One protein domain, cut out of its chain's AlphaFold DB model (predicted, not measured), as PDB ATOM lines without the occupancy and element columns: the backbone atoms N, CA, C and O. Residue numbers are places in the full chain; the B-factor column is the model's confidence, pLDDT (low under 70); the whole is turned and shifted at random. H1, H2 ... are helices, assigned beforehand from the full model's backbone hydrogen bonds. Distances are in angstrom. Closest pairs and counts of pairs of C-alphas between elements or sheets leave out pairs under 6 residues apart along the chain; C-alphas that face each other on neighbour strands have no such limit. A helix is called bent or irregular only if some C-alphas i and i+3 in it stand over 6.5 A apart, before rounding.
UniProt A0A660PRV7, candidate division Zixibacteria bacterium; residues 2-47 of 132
ATOM      1  N   ALA A   2     -23.553  12.846 -29.775       93.56
ATOM      2  CA  ALA A   2     -24.980  12.514 -29.632       93.56
ATOM      3  C   ALA A   2     -25.584  12.482 -28.209       93.56
ATOM      4  O   ALA A   2     -26.571  13.162 -27.970       93.56
ATOM      5  N   ILE A   3     -25.020  11.726 -27.257       95.88
ATOM      6  CA  ILE A   3     -25.592  11.637 -25.897       95.88
ATOM      7  C   ILE A   3     -25.438  12.931 -25.083       95.88
ATOM      8  O   ILE A   3     -26.299  13.246 -24.272       95.88
ATOM      9  N   HIS A   4     -24.361  13.689 -25.303       95.88
ATOM     10  CA  HIS A   4     -24.162  14.992 -24.669       95.88
ATOM     11  C   HIS A   4     -25.104  16.024 -25.291       95.88
ATOM     12  O   HIS A   4     -25.810  16.709 -24.562       95.88
ATOM     13  N   GLU A   5     -25.196  16.053 -26.624       96.19
ATOM     14  CA  GLU A   5     -26.117  16.932 -27.362       96.19
ATOM     15  C   GLU A   5     -27.585  16.672 -26.979       96.19
ATOM     16  O   GLU A   5     -28.379  17.607 -26.877       96.19
ATOM     17  N   GLU A   6     -27.958  15.409 -26.736       96.50
ATOM     18  CA  GLU A   6     -29.294  15.036 -26.258       96.50
ATOM     19  C   GLU A   6     -29.607  15.654 -24.893       96.50
ATOM     20  O   GLU A   6     -30.698  16.180 -24.686       96.50
ATOM     21  N   VAL A   7     -28.649  15.623 -23.968       97.12
ATOM     22  CA  VAL A   7     -28.811  16.224 -22.640       97.12
ATOM     23  C   VAL A   7     -28.820  17.752 -22.729       97.12
ATOM     24  O   VAL A   7     -29.648  18.395 -22.089       97.12
ATOM     25  N   GLU A   8     -27.952  18.346 -23.551       97.25
ATOM     26  CA  GLU A   8     -27.853  19.803 -23.733       97.25
ATOM     27  C   GLU A   8     -29.149  20.424 -24.266       97.25
ATOM     28  O   GLU A   8     -29.517  21.525 -23.860       97.25
ATOM     29  N   LYS A   9     -29.888  19.706 -25.121       97.31
ATOM     30  CA  LYS A   9     -31.212  20.146 -25.593       97.31
ATOM     31  C   LYS A   9     -32.363  19.837 -24.619       97.31
ATOM     32  O   LYS A   9     -33.522  20.035 -24.978       97.31
ATOM     33  N   GLY A  10     -32.068  19.348 -23.411       97.44
ATOM     34  CA  GLY A  10     -33.053  19.028 -22.369       97.44
ATOM     35  C   GLY A  10     -33.704  17.644 -22.489       97.44
ATOM     36  O   GLY A  10     -34.737  17.403 -21.864       97.44
ATOM     37  N   GLY A  11     -33.138  16.747 -23.301       96.56
ATOM     38  CA  GLY A  11     -33.597  15.369 -23.457       96.56
ATOM     39  C   GLY A  11     -33.168  14.441 -22.315       96.56
ATOM     40  O   GLY A  11     -32.408  14.815 -21.421       96.56
ATOM     41  N   ALA A  12     -33.656  13.197 -22.353       95.88
ATOM     42  CA  ALA A  12     -33.370  12.174 -21.347       95.88
ATOM     43  C   ALA A  12     -32.697  10.941 -21.966       95.88
ATOM     44  O   ALA A  12     -33.139  10.418 -22.988       95.88
ATOM     45  N   LEU A  13     -31.666  10.424 -21.295       96.56
ATOM     46  CA  LEU A  13     -30.927   9.228 -21.709       96.56
ATOM     47  C   LEU A  13     -31.564   7.956 -21.128       96.56
ATOM     48  O   LEU A  13     -30.988   7.295 -20.264       96.56
ATOM     49  N   SER A  14     -32.782   7.623 -21.564       96.88
ATOM     50  CA  SER A  14     -33.430   6.370 -21.152       96.88
ATOM     51  C   SER A  14     -32.689   5.143 -21.715       96.88
ATOM     52  O   SER A  14     -32.017   5.251 -22.748       96.88
ATOM     53  N   PRO A  15     -32.826   3.952 -21.098       96.75
ATOM     54  CA  PRO A  15     -32.277   2.719 -21.661       96.75
ATOM     55  C   PRO A  15     -32.729   2.468 -23.104       96.75
ATOM     56  O   PRO A  15     -31.906   2.094 -23.932       96.75
ATOM     57  N   ASP A  16     -33.995   2.746 -23.432       96.31
ATOM     58  CA  ASP A  16     -34.531   2.587 -24.790       96.31
ATOM     59  C   ASP A  16     -33.854   3.529 -25.791       96.31
ATOM     60  O   ASP A  16     -33.474   3.101 -26.883       96.31
ATOM     61  N   PHE A  17     -33.643   4.796 -25.411       96.81
ATOM     62  CA  PHE A  17     -32.916   5.759 -26.240       96.81
ATOM     63  C   PHE A  17     -31.479   5.293 -26.492       96.81
ATOM     64  O   PHE A  17     -31.029   5.252 -27.636       96.81
ATOM     65  N   MET A  18     -30.773   4.902 -25.429       97.75
ATOM     66  CA  MET A  18     -29.378   4.470 -25.511       97.75
ATOM     67  C   MET A  18     -29.226   3.177 -26.320       97.75
ATOM     68  O   MET A  18     -28.341   3.092 -27.173       97.75
ATOM     69  N   ASN A  19     -30.115   2.202 -26.110       97.06
ATOM     70  CA  ASN A  19     -30.146   0.950 -26.864       97.06
ATOM     71  C   ASN A  19     -30.390   1.210 -28.351       97.06
ATOM     72  O   ASN A  19     -29.657   0.690 -29.193       97.06
ATOM     73  N   LYS A  20     -31.376   2.054 -28.678       95.69
ATOM     74  CA  LYS A  20     -31.669   2.423 -30.063       95.69
ATOM     75  C   LYS A  20     -30.475   3.119 -30.715       95.69
ATOM     76  O   LYS A  20     -30.035   2.697 -31.781       95.69
ATOM     77  N   LEU A  21     -29.923   4.145 -30.066       96.69
ATOM     78  CA  LEU A  21     -28.774   4.892 -30.580       96.69
ATOM     79  C   LEU A  21     -27.571   3.973 -30.825       96.69
ATOM     80  O   LEU A  21     -26.932   4.052 -31.872       96.69
ATOM     81  N   TRP A  22     -27.263   3.091 -29.872       96.00
ATOM     82  CA  TRP A  22     -26.163   2.142 -30.007       96.00
ATOM     83  C   TRP A  22     -26.395   1.132 -31.136       96.00
ATOM     84  O   TRP A  22     -25.471   0.847 -31.901       96.00
ATOM     85  N   GLY A  23     -27.617   0.605 -31.259       94.44
ATOM     86  CA  GLY A  23     -28.007  -0.298 -32.341       94.44
ATOM     87  C   GLY A  23     -27.849   0.353 -33.716       94.44
ATOM     88  O   GLY A  23     -27.157  -0.192 -34.574       94.44
ATOM     89  N   ASP A  24     -28.387   1.563 -33.883       94.00
ATOM     90  CA  ASP A  24     -28.291   2.338 -35.125       94.00
ATOM     91  C   ASP A  24     -26.824   2.626 -35.499       94.00
ATOM     92  O   ASP A  24     -26.418   2.470 -36.654       94.00
ATOM     93  N   LEU A  25     -25.993   3.008 -34.520       95.62
ATOM     94  CA  LEU A  25     -24.559   3.224 -34.737       95.62
ATOM     95  C   LEU A  25     -23.834   1.924 -35.094       95.62
ATOM     96  O   LEU A  25     -23.024   1.919 -36.018       95.62
ATOM     97  N   THR A  26     -24.137   0.820 -34.413       94.88
ATOM     98  CA  THR A  26     -23.547  -0.488 -34.731       94.88
ATOM     99  C   THR A  26     -23.853  -0.860 -36.180       94.88
ATOM    100  O   THR A  26     -22.936  -1.153 -36.941       94.88
ATOM    101  N   GLN A  27     -25.113  -0.743 -36.599       93.62
ATOM    102  CA  GLN A  27     -25.523  -1.036 -37.970       93.62
ATOM    103  C   GLN A  27     -24.833  -0.123 -38.996       93.62
ATOM    104  O   GLN A  27     -24.417  -0.587 -40.058       93.62
ATOM    105  N   LYS A  28     -24.678   1.168 -38.673       95.06
ATOM    106  CA  LYS A  28     -23.992   2.146 -39.529       95.06
ATOM    107  C   LYS A  28     -22.514   1.813 -39.742       95.06
ATOM    108  O   LYS A  28     -22.028   1.960 -40.858       95.06
ATOM    109  N   TYR A  29     -21.794   1.430 -38.687       94.94
ATOM    110  CA  TYR A  29     -20.346   1.201 -38.756       94.94
ATOM    111  C   TYR A  29     -19.975  -0.194 -39.262       94.94
ATOM    112  O   TYR A  29     -18.964  -0.328 -39.944       94.94
ATOM    113  N   TYR A  30     -20.768  -1.216 -38.938       94.50
ATOM    114  CA  TYR A  30     -20.473  -2.599 -39.322       94.50
ATOM    115  C   TYR A  30     -21.118  -3.020 -40.650       94.50
ATOM    116  O   TYR A  30     -20.678  -3.995 -41.251       94.50
ATOM    117  N   GLY A  31     -22.121  -2.286 -41.138       94.56
ATOM    118  CA  GLY A  31     -22.795  -2.601 -42.396       94.56
ATOM    119  C   GLY A  31     -23.789  -3.771 -42.295       94.56
ATOM    120  O   GLY A  31     -23.940  -4.385 -41.237       94.56
ATOM    121  N   PRO A  32     -24.525  -4.058 -43.385       93.38
ATOM    122  CA  PRO A  32     -25.656  -4.995 -43.388       93.38
ATOM    123  C   PRO A  32     -25.260  -6.462 -43.182       93.38
ATOM    124  O   PRO A  32     -26.118  -7.280 -42.872       93.38
ATOM    125  N   GLU A  33     -23.983  -6.802 -43.355       93.25
ATOM    126  CA  GLU A  33     -23.486  -8.173 -43.197       93.25
ATOM    127  C   GLU A  33     -23.313  -8.582 -41.726       93.25
ATOM    128  O   GLU A  33     -23.202  -9.769 -41.422       93.25
ATOM    129  N   MET A  34     -23.306  -7.621 -40.797       90.31
ATOM    130  CA  MET A  34     -23.183  -7.919 -39.376       90.31
ATOM    131  C   MET A  34     -24.518  -8.362 -38.769       90.31
ATOM    132  O   MET A  34     -25.518  -7.652 -38.828       90.31
ATOM    133  N   VAL A  35     -24.504  -9.513 -38.097       87.88
ATOM    134  CA  VAL A  35     -25.643 -10.021 -37.327       87.88
ATOM    135  C   VAL A  35     -25.737  -9.284 -35.990       87.88
ATOM    136  O   VAL A  35     -24.911  -9.475 -35.098       87.88
ATOM    137  N   VAL A  36     -26.763  -8.450 -35.836       84.38
ATOM    138  CA  VAL A  36     -27.069  -7.751 -34.581       84.38
ATOM    139  C   VAL A  36     -27.914  -8.664 -33.691       84.38
ATOM    140  O   VAL A  36     -29.092  -8.876 -33.959       84.38
ATOM    141  N   ASP A  37     -27.306  -9.218 -32.641       89.94
ATOM    142  CA  ASP A  37     -28.013 -10.003 -31.619       89.94
ATOM    143  C   ASP A  37     -28.802  -9.117 -30.629       89.94
ATOM    144  O   ASP A  37     -28.522  -7.922 -30.490       89.94
ATOM    145  N   ASP A  38     -29.739  -9.720 -29.890       90.81
ATOM    146  CA  ASP A  38     -30.624  -9.031 -28.934       90.81
ATOM    147  C   ASP A  38     -29.879  -8.262 -27.825       90.81
ATOM    148  O   ASP A  38     -30.405  -7.305 -27.255       90.81
ATOM    149  N   LEU A  39     -28.639  -8.649 -27.510       93.62
ATOM    150  CA  LEU A  39     -27.809  -8.007 -26.488       93.62
ATOM    151  C   LEU A  39     -26.904  -6.915 -27.068       93.62
ATOM    152  O   LEU A  39     -26.342  -6.113 -26.317       93.62
ATOM    153  N   THR A  40     -26.750  -6.844 -28.391       93.25
ATOM    154  CA  THR A  40     -25.917  -5.838 -29.053       93.25
ATOM    155  C   THR A  40     -26.332  -4.409 -28.710       93.25
ATOM    156  O   THR A  40     -25.438  -3.642 -28.336       93.25
ATOM    157  N   PRO A  41     -27.627  -4.039 -28.729       95.12
ATOM    158  CA  PRO A  41     -28.080  -2.719 -28.298       95.12
ATOM    159  C   PRO A  41     -27.659  -2.355 -26.873       95.12
ATOM    160  O   PRO A  41     -27.447  -1.185 -26.600       95.12
ATOM    161  N   MET A  42     -27.458  -3.325 -25.978       96.56
ATOM    162  CA  MET A  42     -27.088  -3.066 -24.580       96.56
ATOM    163  C   MET A  42     -25.577  -2.888 -24.373       96.56
ATOM    164  O   MET A  42     -25.139  -2.558 -23.268       96.56
ATOM    165  N   LYS A  43     -24.743  -3.089 -25.407       95.50
ATOM    166  CA  LYS A  43     -23.272  -3.082 -25.277       95.50
ATOM    167  C   LYS A  43     -22.696  -1.733 -24.832       95.50
ATOM    168  O   LYS A  43     -21.606  -1.742 -24.265       95.50
ATOM    169  N   TRP A  44     -23.398  -0.610 -25.008       95.81
ATOM    170  CA  TRP A  44     -22.959   0.694 -24.482       95.81
ATOM    171  C   TRP A  44     -22.791   0.685 -22.952       95.81
ATOM    172  O   TRP A  44     -21.882   1.326 -22.429       95.81
ATOM    173  N   SER A  45     -23.629  -0.076 -22.234       96.25
ATOM    174  CA  SER A  45     -23.725  -0.062 -20.764       96.25
ATOM    175  C   SER A  45     -22.472  -0.565 -20.045       96.25
ATOM    176  O   SER A  45     -22.206  -0.188 -18.906       96.25
ATOM    177  N   ARG A  46     -21.672  -1.398 -20.719       95.94
ATOM    178  CA  ARG A  46     -20.468  -2.026 -20.160       95.94
ATOM    179  C   ARG A  46     -19.172  -1.309 -20.531       95.94
ATOM    180  O   ARG A  46     -18.100  -1.844 -20.268       95.94
ATOM    181  N   ILE A  47     -19.241  -0.154 -21.199       96.19
ATOM    182  CA  ILE A  47     -18.051   0.566 -21.672       96.19
ATOM    183  C   ILE A  47     -17.596   1.548 -20.583       96.19
ATOM    184  O   ILE A  47     -18.190   2.616 -20.439       96.19
TER     185      ILE A  47
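What this domain is: This is residues 2 to 47 of the 132 residues of a protein of candidate division Zixibacteria bacterium (UniProt A0A660PRV7). One helix, H2, forms the spine of a small, loosely built rod; after it the chain folds back through an extended loop to the short helix H3, which packs with its beginning, near Pro 41, on H2 residues 18 to 23 and points away from there at a steep angle to H2. A second short helix, H1, sits off the first end of H2, near it but touching no helix, while residues 28 to 33 stick out, of which 28 to 30 belong to H2. The printed part has 46 residues with three named helices, in the order H1, H2, H3, and no named strand; the class is all helix. It is only just loose, close to compact, with a radius of gyration of the C-alphas of 11.5 A, and spans 35 by 17 by 17 A.

Where its parts are: H2, residues 15 to 30, is the longest helix at 21.9 A from first to last C-alpha, beginning at C-alpha 15 (-32.277, 2.719, -21.661) and ending at C-alpha 30 (-20.473, -2.599, -39.322). H1, residues 2 to 8, measures 9.8 A and begins at C-alpha 2 (-24.980, 12.514, -29.632). H3, residues 40 to 46, measures 11.1 A and is irregular, with C-alphas 41 and 44 7.2 A apart.

How they stand to each other: H2 touches H3 with residues 18 to 23 alone; the closest C-alphas are those of Asn 19 and Pro 41, 4.4 A apart. Their lines stand at a steep tilt of 68 degrees, only just short of about perpendicular, opposite ways. H1 and H2 are near each other, with 5 pairs of C-alphas within 10 A and the closest 8.1 A apart. H1 and H3 are apart. In H1 and H2 every O i to N i+4 pair is within hydrogen-bond range; in H3 0 of 3 are, beside 2 of 4 O i to N i+3 pairs.

The domain as a whole: The two C-alphas farthest apart are those of Gly 10 and Glu 33, 35.6 A. The printed part has no cut, and both links are short. The mean pLDDT of the printed part is 94.9, and no printed residue is under 70.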